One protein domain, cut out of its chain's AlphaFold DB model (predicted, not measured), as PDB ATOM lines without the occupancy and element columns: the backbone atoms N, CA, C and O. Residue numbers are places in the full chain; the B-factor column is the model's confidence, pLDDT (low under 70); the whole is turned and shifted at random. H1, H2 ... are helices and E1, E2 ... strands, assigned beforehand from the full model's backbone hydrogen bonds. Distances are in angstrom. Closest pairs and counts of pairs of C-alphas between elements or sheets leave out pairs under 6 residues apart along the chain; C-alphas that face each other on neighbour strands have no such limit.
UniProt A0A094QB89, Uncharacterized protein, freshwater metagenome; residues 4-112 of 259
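Overview. This is residues 4 to 112 of the 259 residues of an uncharacterized protein of freshwater metagenome (UniProt A0A094QB89). A twisted antiparallel sheet of five strands, in the order E3 E4 E5 E6 E7, curls across its width, and the small hairpin of E1 and E2 packs on it where E2 crosses E4. H1 grazes the sheet, the short H2 lies over E4, and the hairpin of E6 and E7 reaches to one far end of the long axis. The printed part has 109 residues, with two named helices and seven named strands in the order E1 E2 E3 E4 H1 E5 H2 E6 E7. The class is mixed, helices and strands. The whole is compact, with a radius of gyration of the C-alphas of 13.8 A, and elongated, spanning 44 by 28 by 26 A.

Arrangement. From edge to edge of the five-stranded sheet the strands' lines turn by 52 degrees and the way across it by 69 degrees. E4, residues 27 to 34, and E5, residues 66 to 73, are antiparallel inner strands, with N 30 and O 70 2.8 A apart, within hydrogen-bond range. E6, residues 88 to 97, pairs with E5 through N 67 and O 94 at 2.8 A, and bends by 51 degrees at residue 91. The edge strand E7, residues 104 to 110, forms a hairpin with E6, with N 95 and O 106 at 2.8 A. The other edge strand, E3, residues 19 to 22, forms a hairpin with E4, with N 21 and O 29 at 2.8 A. E1, residues 4 to 7, and E2, residues 13 to 16, form a hairpin, with N 6 and O 13 at 2.9 A. The closest C-alphas of E2 and E4 are those of Thr 15 and Phe 32, 6.4 A apart. E2 runs on into E3 across a break of 2 residues, at 95 degrees. H2, residues 74 to 78, is on the five-stranded sheet, over E4, at a height over the sheet of 7.8 A. H1, residues 36 to 44, only grazes this sheet with residues 36 to 39. Every O i to N i+4 pair in H1 is within hydrogen-bond range; in H2 0 of 1 is, and 1 of 2 O i to N i+3 pairs.

Along the chain. E1 begins at C-alpha 4 (35.777, -23.400, 34.789), and E7 ends at C-alpha 110 (49.707, -11.724, 48.403). E6 is 26.6 A long, E5 23.1 A, E4 22.6 A, E7 19.7 A and H1 12.2 A.

Size, cuts and confidence. The C-alphas of Pro 80 and Ser 100 are the two farthest apart, at 44.6 A. The printed part has no cut. The link from H1 to E5, residues 45 to 65, is long; in it residues 55 to 56 pair antiparallel with residues 109 to 110 of E7. Mean pLDDT of the printed part is 88.5, with residues 102 and 112 under 70.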
ATOM      1  N   VAL A   4      35.797 -24.826  35.110       86.69
ATOM      2  CA  VAL A   4      35.777 -23.400  34.789       86.69
ATOM      3  C   VAL A   4      37.189 -22.975  34.379       86.69
ATOM      4  O   VAL A   4      38.114 -23.093  35.191       86.69
ATOM      5  N   PRO A   5      37.390 -22.531  33.126       91.75
ATOM      6  CA  PRO A   5      38.681 -22.038  32.678       91.75
ATOM      7  C   PRO A   5      38.875 -20.576  33.092       91.75
ATOM      8  O   PRO A   5      38.008 -19.733  32.833       91.75
ATOM      9  N   PHE A   6      40.042 -20.276  33.663       94.50
ATOM     10  CA  PHE A   6      40.584 -18.925  33.650       94.50
ATOM     11  C   PHE A   6      41.406 -18.724  32.376       94.50
ATOM     12  O   PHE A   6      42.414 -19.402  32.181       94.50
ATOM     13  N   ILE A   7      40.975 -17.814  31.509       93.62
ATOM     14  CA  ILE A   7      41.580 -17.551  30.204       93.62
ATOM     15  C   ILE A   7      42.818 -16.678  30.392       93.62
ATOM     16  O   ILE A   7      42.727 -15.594  30.967       93.62
ATOM     17  N   SER A   8      43.964 -17.126  29.884       92.19
ATOM     18  CA  SER A   8      45.229 -16.385  29.951       92.19
ATOM     19  C   SER A   8      46.010 -16.521  28.648       92.19
ATOM     20  O   SER A   8      46.019 -17.578  28.018       92.19
ATOM     21  N   ILE A   9      46.735 -15.467  28.264       90.44
ATOM     22  CA  ILE A   9      47.653 -15.500  27.113       90.44
ATOM     23  C   ILE A   9      48.793 -16.516  27.298       90.44
ATOM     24  O   ILE A   9      49.376 -16.975  26.317       90.44
ATOM     25  N   PHE A  10      49.076 -16.906  28.545       90.38
ATOM     26  CA  PHE A  10      50.080 -17.907  28.917       90.38
ATOM     27  C   PHE A  10      49.495 -19.326  29.050       90.38
ATOM     28  O   PHE A  10      50.124 -20.217  29.629       90.38
ATOM     29  N   GLY A  11      48.290 -19.537  28.514       91.44
ATOM     30  CA  GLY A  11      47.534 -20.783  28.582       91.44
ATOM     31  C   GLY A  11      46.528 -20.792  29.731       91.44
ATOM     32  O   GLY A  11      46.806 -20.298  30.826       91.44
ATOM     33  N   ASP A  12      45.362 -21.382  29.480       93.25
ATOM     34  CA  ASP A  12      44.251 -21.386  30.431       93.25
ATOM     35  C   ASP A  12      44.609 -22.116  31.737       93.25
ATOM     36  O   ASP A  12      45.351 -23.102  31.746       93.25
ATOM     37  N   VAL A  13      44.068 -21.645  32.862       93.75
ATOM     38  CA  VAL A  13      44.101 -22.368  34.142       93.75
ATOM     39  C   VAL A  13      42.758 -23.067  34.310       93.75
ATOM     40  O   VAL A  13      41.725 -22.423  34.496       93.75
ATOM     41  N   LEU A  14      42.754 -24.395  34.218       92.00
ATOM     42  CA  LEU A  14      41.539 -25.192  34.361       92.00
ATOM     43  C   LEU A  14      41.276 -25.474  35.837       92.00
ATOM     44  O   LEU A  14      42.085 -26.114  36.504       92.00
ATOM     45  N   THR A  15      40.124 -25.033  36.333       89.62
ATOM     46  CA  THR A  15      39.713 -25.285  37.719       89.62
ATOM     47  C   THR A  15      38.515 -26.211  37.766       89.62
ATOM     48  O   THR A  15      37.633 -26.157  36.909       89.62
ATOM     49  N   VAL A  16      38.507 -27.097  38.756       87.75
ATOM     50  CA  VAL A  16      37.468 -28.106  38.939       87.75
ATOM     51  C   VAL A  16      36.669 -27.758  40.182       87.75
ATOM     52  O   VAL A  16      37.243 -27.692  41.265       87.75
ATOM     53  N   ASP A  17      35.363 -27.556  40.006       86.06
ATOM     54  CA  ASP A  17      34.412 -27.207  41.066       86.06
ATOM     55  C   ASP A  17      34.935 -26.078  41.996       86.06
ATOM     56  O   ASP A  17      35.012 -26.279  43.210       86.06
ATOM     57  N   PRO A  18      35.324 -24.899  41.455       91.12
ATOM     58  CA  PRO A  18      35.835 -23.804  42.277       91.12
ATOM     59  C   PRO A  18      34.774 -23.301  43.268       91.12
ATOM     60  O   PRO A  18      33.600 -23.145  42.920       91.12
ATOM     61  N   GLU A  19      35.193 -23.001  44.497       93.00
ATOM     62  CA  GLU A  19      34.344 -22.365  45.505       93.00
ATOM     63  C   GLU A  19      34.262 -20.866  45.219       93.00
ATOM     64  O   GLU A  19      35.295 -20.211  45.096       93.00
ATOM     65  N   ILE A  20      33.052 -20.311  45.127       92.12
ATOM     66  CA  ILE A  20      32.832 -18.885  44.858       92.12
ATOM     67  C   ILE A  20      32.069 -18.279  46.033       92.12
ATOM     68  O   ILE A  20      30.896 -18.590  46.241       92.12
ATOM     69  N   ASP A  21      32.723 -17.378  46.759       91.44
ATOM     70  CA  ASP A  21      32.166 -16.683  47.916       91.44
ATOM     71  C   ASP A  21      32.037 -15.179  47.621       91.44
ATOM     72  O   ASP A  21      33.022 -14.543  47.234       91.44
ATOM     73  N   PRO A  22      30.868 -14.548  47.826       87.25
ATOM     74  CA  PRO A  22      30.773 -13.094  47.780       87.25
ATOM     75  C   PRO A  22      31.541 -12.487  48.962       87.25
ATOM     76  O   PRO A  22      31.326 -12.864  50.114       87.25
ATOM     77  N   VAL A  23      32.420 -11.525  48.683       78.75
ATOM     78  CA  VAL A  23      33.130 -10.759  49.723       78.75
ATOM     79  C   VAL A  23      32.269  -9.576  50.170       78.75
ATOM     80  O   VAL A  23      32.158  -9.293  51.360       78.75
ATOM     81  N   ASN A  24      31.640  -8.900  49.206       79.31
ATOM     82  CA  ASN A  24      30.676  -7.815  49.392       79.31
ATOM     83  C   ASN A  24      29.792  -7.688  48.127       79.31
ATOM     84  O   ASN A  24      29.775  -8.586  47.285       79.31
ATOM     85  N   ASP A  25      29.054  -6.583  47.982       78.31
ATOM     86  CA  ASP A  25      28.154  -6.375  46.838       78.31
ATOM     87  C   ASP A  25      28.879  -6.253  45.483       78.31
ATOM     88  O   ASP A  25      28.282  -6.561  44.449       78.31
ATOM     89  N   SER A  26      30.154  -5.847  45.471       80.62
ATOM     90  CA  SER A  26      30.940  -5.604  44.254       80.62
ATOM     91  C   SER A  26      32.028  -6.644  43.976       80.62
ATOM     92  O   SER A  26      32.484  -6.726  42.837       80.62
ATOM     93  N   MET A  27      32.430  -7.443  44.967       85.56
ATOM     94  CA  MET A  27      33.588  -8.341  44.896       85.56
ATOM     95  C   MET A  27      33.229  -9.792  45.212       85.56
ATOM     96  O   MET A  27      32.430 -10.087  46.106       85.56
ATOM     97  N   VAL A  28      33.899 -10.703  44.517       92.44
ATOM     98  CA  VAL A  28      33.825 -12.150  44.730       92.44
ATOM     99  C   VAL A  28      35.215 -12.716  44.963       92.44
ATOM    100  O   VAL A  28      36.212 -12.213  44.448       92.44
ATOM    101  N   ARG A  29      35.259 -13.794  45.734       93.31
ATOM    102  CA  ARG A  29      36.447 -14.585  46.000       93.31
ATOM    103  C   ARG A  29      36.245 -15.969  45.419       93.31
ATOM    104  O   ARG A  29      35.202 -16.579  45.639       93.31
ATOM    105  N   VAL A  30      37.249 -16.468  44.714       95.31
ATOM    106  CA  VAL A  30      37.246 -17.809  44.138       95.31
ATOM    107  C   VAL A  30      38.378 -18.620  44.756       95.31
ATOM    108  O   VAL A  30      39.522 -18.162  44.776       95.31
ATOM    109  N   ARG A  31      38.071 -19.819  45.258       95.81
ATOM    110  CA  ARG A  31      39.062 -20.777  45.759       95.81
ATOM    111  C   ARG A  31      39.069 -22.045  44.924       95.81
ATOM    112  O   ARG A  31      38.017 -22.580  44.584       95.81
ATOM    113  N   PHE A  32      40.257 -22.540  44.617       95.44
ATOM    114  CA  PHE A  32      40.436 -23.775  43.860       95.44
ATOM    115  C   PHE A  32      41.784 -24.415  44.176       95.44
ATOM    116  O   PHE A  32      42.692 -23.766  44.689       95.44
ATOM    117  N   VAL A  33      41.917 -25.704  43.869       94.94
ATOM    118  CA  VAL A  33      43.145 -26.468  44.106       94.94
ATOM    119  C   VAL A  33      43.811 -26.794  42.777       94.94
ATOM    120  O   VAL A  33      43.144 -27.240  41.844       94.94
ATOM    121  N   LEU A  34      45.124 -26.600  42.716       94.12
ATOM    122  CA  LEU A  34      45.974 -26.954  41.585       94.12
ATOM    123  C   LEU A  34      47.087 -27.909  42.014       94.12
ATOM    124  O   LEU A  34      47.406 -28.030  43.199       94.12
ATOM    125  N   ASP A  35      47.689 -28.578  41.036       93.81
ATOM    126  CA  ASP A  35      48.933 -29.307  41.245       93.81
ATOM    127  C   ASP A  35      50.157 -28.373  41.247       93.81
ATOM    128  O   ASP A  35      50.063 -27.161  41.041       93.81
ATOM    129  N   GLU A  36      51.326 -28.948  41.527       90.69
ATOM    130  CA  GLU A  36      52.573 -28.188  41.614       90.69
ATOM    131  C   GLU A  36      53.028 -27.613  40.281       90.69
ATOM    132  O   GLU A  36      53.558 -26.506  40.256       90.69
ATOM    133  N   SER A  37      52.830 -28.346  39.184       93.19
ATOM    134  CA  SER A  37      53.227 -27.883  37.855       93.19
ATOM    135  C   SER A  37      52.451 -26.640  37.447       93.19
ATOM    136  O   SER A  37      53.049 -25.678  36.960       93.19
ATOM    137  N   GLU A  38      51.141 -26.623  37.695       94.50
ATOM    138  CA  GLU A  38      50.323 -25.449  37.417       94.50
ATOM    139  C   GLU A  38      50.622 -24.297  38.366       94.50
ATOM    140  O   GLU A  38      50.652 -23.144  37.933       94.50
ATOM    141  N   TRP A  39      50.927 -24.588  39.632       94.31
ATOM    142  CA  TRP A  39      51.384 -23.558  40.555       94.31
ATOM    143  C   TRP A  39      52.673 -22.880  40.071       94.31
ATOM    144  O   TRP A  39      52.720 -21.654  39.971       94.31
ATOM    145  N   SER A  40      53.692 -23.659  39.698       93.19
ATOM    146  CA  SER A  40      54.941 -23.115  39.156       93.19
ATOM    147  C   SER A  40      54.701 -22.292  37.892       93.19
ATOM    148  O   SER A  40      55.235 -21.193  37.774       93.19
ATOM    149  N   ARG A  41      53.834 -22.756  36.980       95.00
ATOM    150  CA  ARG A  41      53.501 -22.003  35.762       95.00
ATOM    151  C   ARG A  41      52.831 -20.664  36.067       95.00
ATOM    152  O   ARG A  41      53.186 -19.664  35.440       95.00
ATOM    153  N   ILE A  42      51.883 -20.642  37.007       94.81
ATOM    154  CA  ILE A  42      51.206 -19.416  37.455       94.81
ATOM    155  C   ILE A  42      52.225 -18.404  37.977       94.81
ATOM    156  O   ILE A  42      52.158 -17.236  37.598       94.81
ATOM    157  N   GLN A  43      53.192 -18.850  38.783       92.62
ATOM    158  CA  GLN A  43      54.256 -17.982  39.285       92.62
ATOM    159  C   GLN A  43      55.199 -17.514  38.170       92.62
ATOM    160  O   GLN A  43      55.491 -16.328  38.076       92.62
ATOM    161  N   ASP A  44      55.666 -18.404  37.299       91.94
ATOM    162  CA  ASP A  44      56.640 -18.040  36.263       91.94
ATOM    163  C   ASP A  44      56.059 -17.074  35.223       91.94
ATOM    164  O   ASP A  44      56.760 -16.172  34.750       91.94
ATOM    165  N   SER A  45      54.771 -17.246  34.911       93.00
ATOM    166  CA  SER A  45      54.041 -16.490  33.885       93.00
ATOM    167  C   SER A  45      53.219 -15.322  34.443       93.00
ATOM    168  O   SER A  45      52.442 -14.728  33.706       93.00
ATOM    169  N   ASP A  46      53.362 -15.013  35.735       90.12
ATOM    170  CA  ASP A  46      52.648 -13.931  36.432       90.12
ATOM    171  C   ASP A  46      51.111 -13.968  36.288       90.12
ATOM    172  O   ASP A  46      50.435 -12.941  36.210       90.12
ATOM    173  N   ILE A  47      50.520 -15.166  36.256       93.69
ATOM    174  CA  ILE A  47      49.060 -15.313  36.170       93.69
ATOM    175  C   ILE A  47      48.443 -14.854  37.499       93.69
ATOM    176  O   ILE A  47      48.967 -15.166  38.569       93.69
ATOM    177  N   PHE A  48      47.341 -14.098  37.436       92.31
ATOM    178  CA  PHE A  48      46.701 -13.442  38.591       92.31
ATOM    179  C   PHE A  48      47.602 -12.432  39.334       92.31
ATOM    180  O   PHE A  48      47.293 -12.044  40.465       92.31
ATOM    181  N   GLY A  49      48.742 -12.044  38.745       86.94
ATOM    182  CA  GLY A  49      49.767 -11.231  39.401       86.94
ATOM    183  C   GLY A  49      50.643 -12.005  40.397       86.94
ATOM    184  O   GLY A  49      51.193 -11.414  41.322       86.94
ATOM    185  N   ALA A  50      50.755 -13.334  40.284       88.75
ATOM    186  CA  ALA A  50      51.462 -14.169  41.265       88.75
ATOM    187  C   ALA A  50      52.977 -13.906  41.403       88.75
ATOM    188  O   ALA A  50      53.593 -14.353  42.377       88.75
ATOM    189  N   LYS A  51      53.594 -13.192  40.464       86.50
ATOM    190  CA  LYS A  51      55.013 -12.813  40.485       86.50
ATOM    191  C   LYS A  51      55.209 -11.339  40.794       86.50
ATOM    192  O   LYS A  51      56.124 -11.019  41.552       86.50
ATOM    193  N   SER A  52      54.383 -10.480  40.199       80.81
ATOM    194  CA  SER A  52      54.438  -9.019  40.341       80.81
ATOM    195  C   SER A  52      53.916  -8.531  41.692       80.81
ATOM    196  O   SER A  52      54.303  -7.459  42.150       80.81
ATOM    197  N   ARG A  53      53.074  -9.318  42.370       82.81
ATOM    198  CA  ARG A  53      52.594  -9.007  43.720       82.81
ATOM    199  C   ARG A  53      53.632  -9.333  44.789       82.81
ATOM    200  O   ARG A  53      54.374 -10.317  44.706       82.81
ATOM    201  N   ARG A  54      53.619  -8.532  45.856       80.06
ATOM    202  CA  ARG A  54      54.435  -8.766  47.050       80.06
ATOM    203  C   ARG A  54      53.894  -9.961  47.833       80.06
ATOM    204  O   ARG A  54      52.686 -10.074  48.046       80.06
ATOM    205  N   ARG A  55      54.796 -10.844  48.264       87.75
ATOM    206  CA  ARG A  55      54.480 -12.152  48.846       87.75
ATOM    207  C   ARG A  55      55.014 -12.275  50.263       87.75
ATOM    208  O   ARG A  55      56.094 -11.787  50.567       87.75
ATOM    209  N   PHE A  56      54.262 -12.955  51.123       83.19
ATOM    210  CA  PHE A  56      54.687 -13.254  52.486       83.19
ATOM    211  C   PHE A  56      54.278 -14.670  52.895       83.19
ATOM    212  O   PHE A  56      53.079 -14.920  53.057       83.19
ATOM    213  N   PRO A  57      55.238 -15.588  53.118       87.88
ATOM    214  CA  PRO A  57      56.666 -15.511  52.745       87.88
ATOM    215  C   PRO A  57      56.887 -15.492  51.215       87.88
ATOM    216  O   PRO A  57      55.951 -15.739  50.463       87.88
ATOM    217  N   ASP A  58      58.117 -15.237  50.744       83.31
ATOM    218  CA  ASP A  58      58.449 -15.181  49.300       83.31
ATOM    219  C   ASP A  58      58.327 -16.532  48.572       83.31
ATOM    220  O   ASP A  58      58.119 -16.586  47.354       83.31
ATOM    221  N   VAL A  59      58.438 -17.633  49.322       87.81
ATOM    222  CA  VAL A  59      58.392 -19.012  48.820       87.81
ATOM    223  C   VAL A  59      57.384 -19.821  49.632       87.81
ATOM    224  O   VAL A  59      57.330 -19.711  50.854       87.81
ATOM    225  N   LEU A  60      56.574 -20.634  48.945       89.94
ATOM    226  CA  LEU A  60      55.642 -21.560  49.582       89.94
ATOM    227  C   LEU A  60      56.347 -22.902  49.780       89.94
ATOM    228  O   LEU A  60      56.602 -23.619  48.813       89.94
ATOM    229  N   ASP A  61      56.649 -23.235  51.030       86.19
ATOM    230  CA  ASP A  61      57.401 -24.442  51.364       86.19
ATOM    231  C   ASP A  61      56.626 -25.750  51.112       86.19
ATOM    232  O   ASP A  61      55.392 -25.807  51.018       86.19
ATOM    233  N   GLY A  62      57.386 -26.845  51.040       85.06
ATOM    234  CA  GLY A  62      56.872 -28.211  50.946       85.06
ATOM    235  C   GLY A  62      56.569 -28.665  49.520       85.06
ATOM    236  O   GLY A  62      57.020 -28.060  48.550       85.06
ATOM    237  N   SER A  63      55.806 -29.754  49.411       85.75
ATOM    238  CA  SER A  63      55.353 -30.297  48.131       85.75
ATOM    239  C   SER A  63      53.905 -30.782  48.178       85.75
ATOM    240  O   SER A  63      53.429 -31.200  49.233       85.75
ATOM    241  N   GLY A  64      53.224 -30.775  47.039       89.50
ATOM    242  CA  GLY A  64      51.853 -31.245  46.858       89.50
ATOM    243  C   GLY A  64      50.886 -30.156  46.382       89.50
ATOM    244  O   GLY A  64      51.310 -29.036  46.076       89.50
ATOM    245  N   PRO A  65      49.581 -30.476  46.325       92.00
ATOM    246  CA  PRO A  65      48.565 -29.572  45.801       92.00
ATOM    247  C   PRO A  65      48.517 -28.229  46.535       92.00
ATOM    248  O   PRO A  65      48.714 -28.164  47.753       92.00
ATOM    249  N   VAL A  66      48.226 -27.171  45.787       95.25
ATOM    250  CA  VAL A  66      48.152 -25.794  46.280       95.25
ATOM    251  C   VAL A  66      46.719 -25.296  46.144       95.25
ATOM    252  O   VAL A  66      46.154 -25.285  45.056       95.25
ATOM    253  N   SER A  67      46.129 -24.890  47.263       94.88
ATOM    254  CA  SER A  67      44.859 -24.175  47.317       94.88
ATOM    255  C   SER A  67      45.112 -22.692  47.068       94.88
ATOM    256  O   SER A  67      45.780 -22.035  47.865       94.88
ATOM    257  N   ILE A  68      44.609 -22.171  45.958       95.94
ATOM    258  CA  ILE A  68      44.734 -20.768  45.571       95.94
ATOM    259  C   ILE A  68      43.423 -20.051  45.859       95.94
ATOM    260  O   ILE A  68      42.339 -20.578  45.612       95.94
ATOM    261  N   THR A  69      43.534 -18.830  46.370       95.62
ATOM    262  CA  THR A  69      42.433 -17.878  46.500       95.62
ATOM    263  C   THR A  69      42.715 -16.666  45.627       95.62
ATOM    264  O   THR A  69      43.741 -16.006  45.818       95.62
ATOM    265  N   VAL A  70      41.784 -16.350  44.732       95.31
ATOM    266  CA  VAL A  70      41.795 -15.135  43.910       95.31
ATOM    267  C   VAL A  70      40.553 -14.283  44.179       95.31
ATOM    268  O   VAL A  70      39.516 -14.805  44.594       95.31
ATOM    269  N   GLU A  71      40.639 -12.981  43.941       92.94
ATOM    270  CA  GLU A  71      39.529 -12.032  44.065       92.94
ATOM    271  C   GLU A  71      39.326 -11.246  42.777       92.94
ATOM    272  O   GLU A  71      40.280 -10.941  42.074       92.94
ATOM    273  N   ALA A  72      38.072 -10.917  42.476       89.62
ATOM    274  CA  ALA A  72      37.705 -10.104  41.323       89.62
ATOM    275  C   ALA A  72      36.402  -9.352  41.576       89.62
ATOM    276  O   ALA A  72      35.680  -9.606  42.550       89.62
ATOM    277  N   THR A  73      36.057  -8.458  40.652       87.50
ATOM    278  CA  THR A  73      34.712  -7.884  40.619       87.50
ATOM    279  C   THR A  73      33.671  -8.975  40.366       87.50
ATOM    280  O   THR A  73      33.925  -9.968  39.683       87.50
ATOM    281  N   ARG A  74      32.453  -8.786  40.873       85.94
ATOM    282  CA  ARG A  74      31.359  -9.751  40.689       85.94
ATOM    283  C   ARG A  74      31.029 -10.017  39.216       85.94
ATOM    284  O   ARG A  74      30.640 -11.127  38.879       85.94
ATOM    285  N   MET A  75      31.230  -9.033  38.341       86.50
ATOM    286  CA  MET A  75      30.995  -9.185  36.902       86.50
ATOM    287  C   MET A  75      31.985 -10.151  36.234       86.50
ATOM    288  O   MET A  75      31.629 -10.792  35.247       86.50
ATOM    289  N   ALA A  76      33.196 -10.308  36.783       87.00
ATOM    290  CA  ALA A  76      34.225 -11.176  36.210       87.00
ATOM    291  C   ALA A  76      33.801 -12.656  36.188       87.00
ATOM    292  O   ALA A  76      34.160 -13.397  35.270       87.00
ATOM    293  N   VAL A  77      32.972 -13.086  37.152       88.50
ATOM    294  CA  VAL A  77      32.467 -14.469  37.214       88.50
ATOM    295  C   VAL A  77      31.206 -14.717  36.375       88.50
ATOM    296  O   VAL A  77      30.772 -15.861  36.242       88.50
ATOM    297  N   GLU A  78      30.622 -13.677  35.772       84.88
ATOM    298  CA  GLU A  78      29.392 -13.774  34.969       84.88
ATOM    299  C   GLU A  78      29.662 -14.089  33.484       84.88
ATOM    300  O   GLU A  78      28.729 -14.361  32.724       84.88
ATOM    301  N   SER A  79      30.930 -14.084  33.055       77.38
ATOM    302  CA  SER A  79      31.308 -14.336  31.660       77.38
ATOM    303  C   SER A  79      31.012 -15.784  31.226       77.38
ATOM    304  O   SER A  79      31.598 -16.729  31.760       77.38
ATOM    305  N   PRO A  80      30.179 -16.002  30.185       72.31
ATOM    306  CA  PRO A  80      29.853 -17.342  29.693       72.31
ATOM    307  C   PRO A  80      30.973 -17.974  28.852       72.31
ATOM    308  O   PRO A  80      30.856 -19.132  28.454       72.31
ATOM    309  N   ARG A  81      32.032 -17.220  28.521       74.19
ATOM    310  CA  ARG A  81      33.157 -17.696  27.695       74.19
ATOM    311  C   ARG A  81      34.334 -18.228  28.515       74.19
ATOM    312  O   ARG A  81      35.273 -18.734  27.915       74.19
ATOM    313  N   GLY A  82      34.257 -18.148  29.842       81.06
ATOM    314  CA  GLY A  82      35.378 -18.348  30.760       81.06
ATOM    315  C   GLY A  82      35.739 -17.041  31.463       81.06
ATOM    316  O   GLY A  82      35.298 -15.962  31.057       81.06
ATOM    317  N   TRP A  83      36.504 -17.147  32.542       93.31
ATOM    318  CA  TRP A  83      36.878 -16.017  33.390       93.31
ATOM    319  C   TRP A  83      38.241 -15.487  32.953       93.31
ATOM    320  O   TRP A  83      39.192 -16.251  32.892       93.31
ATOM    321  N   HIS A  84      38.374 -14.214  32.599       92.50
ATOM    322  CA  HIS A  84      39.669 -13.695  32.152       92.50
ATOM    323  C   HIS A  84      40.622 -13.601  33.343       92.50
ATOM    324  O   HIS A  84      40.304 -12.943  34.321       92.50
ATOM    325  N   ALA A  85      41.781 -14.264  33.290       92.94
ATOM    326  CA  ALA A  85      42.699 -14.337  34.428       92.94
ATOM    327  C   ALA A  85      43.237 -12.960  34.860       92.94
ATOM    328  O   ALA A  85      43.588 -12.784  36.019       92.94
ATOM    329  N   GLU A  86      43.277 -11.998  33.939       88.38
ATOM    330  CA  GLU A  86      43.660 -10.600  34.185       88.38
ATOM    331  C   GLU A  86      42.645  -9.816  35.035       88.38
ATOM    332  O   GLU A  86      43.024  -8.842  35.677       88.38
ATOM    333  N   ASP A  87      41.389 -10.270  35.111       89.62
ATOM    334  CA  ASP A  87      40.355  -9.657  35.959       89.62
ATOM    335  C   ASP A  87      40.445 -10.110  37.428       89.62
ATOM    336  O   ASP A  87      39.676  -9.636  38.271       89.62
ATOM    337  N   PHE A  88      41.338 -11.060  37.735       91.94
ATOM    338  CA  PHE A  88      41.467 -11.688  39.047       91.94
ATOM    339  C   PHE A  88      42.844 -11.443  39.653       91.94
ATOM    340  O   PHE A  88      43.877 -11.567  39.001       91.94
ATOM    341  N   GLU A  89      42.852 -11.200  40.955       91.44
ATOM    342  CA  GLU A  89      44.057 -10.984  41.736       91.44
ATOM    343  C   GLU A  89      44.263 -12.116  42.733       91.44
ATOM    344  O   GLU A  89      43.363 -12.436  43.511       91.44
ATOM    345  N   ILE A  90      45.457 -12.708  42.769       93.69
ATOM    346  CA  ILE A  90      45.784 -13.685  43.808       93.69
ATOM    347  C   ILE A  90      45.898 -13.004  45.180       93.69
ATOM    348  O   ILE A  90      46.501 -11.938  45.324       93.69
ATOM    349  N   VAL A  91      45.306 -13.640  46.195       91.62
ATOM    350  CA  VAL A  91      45.276 -13.159  47.589       91.62
ATOM    351  C   VAL A  91      45.989 -14.129  48.525       91.62
ATOM    352  O   VAL A  91      46.669 -13.714  49.464       91.62
ATOM    353  N   SER A  92      45.868 -15.436  48.280       94.44
ATOM    354  CA  SER A  92      46.631 -16.434  49.029       94.44
ATOM    355  C   SER A  92      46.870 -17.709  48.233       94.44
ATOM    356  O   SER A  92      46.066 -18.086  47.381       94.44
ATOM    357  N   ALA A  93      47.966 -18.387  48.559       95.88
ATOM    358  CA  ALA A  93      48.269 -19.745  48.137       95.88
ATOM    359  C   ALA A  93      48.605 -20.566  49.384       95.88
ATOM    360  O   ALA A  93      49.485 -20.194  50.158       95.88
ATOM    361  N   MET A  94      47.893 -21.662  49.618       95.00
ATOM    362  CA  MET A  94      48.049 -22.494  50.806       95.00
ATOM    363  C   MET A  94      48.280 -23.947  50.432       95.00
ATOM    364  O   MET A  94      47.657 -24.479  49.517       95.00
ATOM    365  N   ARG A  95      49.128 -24.626  51.193       92.75
ATOM    366  CA  ARG A  95      49.420 -26.044  51.017       92.75
ATOM    367  C   ARG A  95      49.324 -26.753  52.353       92.75
ATOM    368  O   ARG A  95      49.780 -26.245  53.375       92.75
ATOM    369  N   LYS A  96      48.757 -27.956  52.338       89.00
ATOM    370  CA  LYS A  96      48.811 -28.849  53.491       89.00
ATOM    371  C   LYS A  96      50.141 -29.598  53.477       89.00
ATOM    372  O   LYS A  96      50.414 -30.338  52.536       89.00
ATOM    373  N   ILE A  97      50.951 -29.426  54.515       85.75
ATOM    374  CA  ILE A  97      52.140 -30.245  54.756       85.75
ATOM    375  C   ILE A  97      51.736 -31.370  55.694       85.75
ATOM    376  O   ILE A  97      51.357 -31.119  56.837       85.75
ATOM    377  N   GLU A  98      51.817 -32.608  55.218       82.25
ATOM    378  CA  GLU A  98      51.594 -33.784  56.055       82.25
ATOM    379  C   GLU A  98      52.781 -33.986  57.005       82.25
ATOM    380  O   GLU A  98      53.940 -34.036  56.592       82.25
ATOM    381  N   THR A  99      52.486 -34.114  58.296       77.31
ATOM    382  CA  THR A  99      53.464 -34.420  59.345       77.31
ATOM    383  C   THR A  99      52.979 -35.616  60.153       77.31
ATOM    384  O   THR A  99      51.789 -35.939  60.153       77.31
ATOM    385  N   SER A 100      53.881 -36.259  60.899       75.81
ATOM    386  CA  SER A 100      53.545 -37.374  61.799       75.81
ATOM    387  C   SER A 100      52.498 -37.025  62.870       75.81
ATOM    388  O   SER A 100      51.949 -37.929  63.490       75.81
ATOM    389  N   GLU A 101      52.215 -35.737  63.078       75.38
ATOM    390  CA  GLU A 101      51.284 -35.217  64.087       75.38
ATOM    391  C   GLU A 101      49.931 -34.746  63.512       75.38
ATOM    392  O   GLU A 101      49.111 -34.214  64.254       75.38
ATOM    393  N   GLY A 102      49.653 -34.968  62.218       68.69
ATOM    394  CA  GLY A 102      48.327 -34.713  61.620       68.69
ATOM    395  C   GLY A 102      48.274 -33.652  60.517       68.69
ATOM    396  O   GLY A 102      47.192 -33.343  60.018       68.69
ATOM    397  N   GLY A 103      49.434 -33.143  60.102       79.44
ATOM    398  CA  GLY A 103      49.576 -32.164  59.031       79.44
ATOM    399  C   GLY A 103      49.096 -30.758  59.403       79.44
ATOM    400  O   GLY A 103      48.196 -30.568  60.216       79.44
ATOM    401  N   HIS A 104      49.718 -29.744  58.812       85.75
ATOM    402  CA  HIS A 104      49.373 -28.339  59.034       85.75
ATOM    403  C   HIS A 104      49.326 -27.581  57.709       85.75
ATOM    404  O   HIS A 104      49.929 -27.996  56.720       85.75
ATOM    405  N   MET A 105      48.583 -26.478  57.682       87.44
ATOM    406  CA  MET A 105      48.547 -25.591  56.524       87.44
ATOM    407  C   MET A 105      49.709 -24.606  56.607       87.44
ATOM    408  O   MET A 105      49.865 -23.918  57.616       87.44
ATOM    409  N   VAL A 106      50.486 -24.515  55.535       91.25
ATOM    410  CA  VAL A 106      51.388 -23.393  55.278       91.25
ATOM    411  C   VAL A 106      50.771 -22.513  54.206       91.25
ATOM    412  O   VAL A 106      50.077 -23.006  53.314       91.25
ATOM    413  N   GLY A 107      50.980 -21.208  54.310       90.69
ATOM    414  CA  GLY A 107      50.358 -20.246  53.417       90.69
ATOM    415  C   GLY A 107      51.313 -19.139  53.024       90.69
ATOM    416  O   GLY A 107      52.133 -18.703  53.825       90.69
ATOM    417  N   MET A 108      51.150 -18.694  51.788       92.88
ATOM    418  CA  MET A 108      51.689 -17.478  51.214       92.88
ATOM    419  C   MET A 108      50.528 -16.507  51.019       92.88
ATOM    420  O   MET A 108      49.501 -16.869  50.441       92.88
ATOM    421  N   LEU A 109      50.682 -15.287  51.521       91.00
ATOM    422  CA  LEU A 109      49.746 -14.186  51.305       91.00
ATOM    423  C   LEU A 109      50.300 -13.238  50.249       91.00
ATOM    424  O   LEU A 109      51.509 -13.014  50.181       91.00
ATOM    425  N   PHE A 110      49.397 -12.673  49.459       87.75
ATOM    426  CA  PHE A 110      49.707 -11.724  48.403       87.75
ATOM    427  C   PHE A 110      49.129 -10.372  48.783       87.75
ATOM    428  O   PHE A 110      47.913 -10.225  48.924       87.75
ATOM    429  N   ALA A 111      49.998  -9.384  48.958       75.50
ATOM    430  CA  ALA A 111      49.559  -8.000  49.011       75.50
ATOM    431  C   ALA A 111      49.245  -7.515  47.589       75.50
ATOM    432  O   ALA A 111      49.704  -8.106  46.607       75.50
ATOM    433  N   SER A 112      48.468  -6.438  47.472       65.50
ATOM    434  CA  SER A 112      48.291  -5.750  46.194       65.50
ATOM    435  C   SER A 112      49.640  -5.453  45.552       65.50
ATOM    436  O   SER A 112      50.598  -5.112  46.250       65.50
TER     437      SER A 112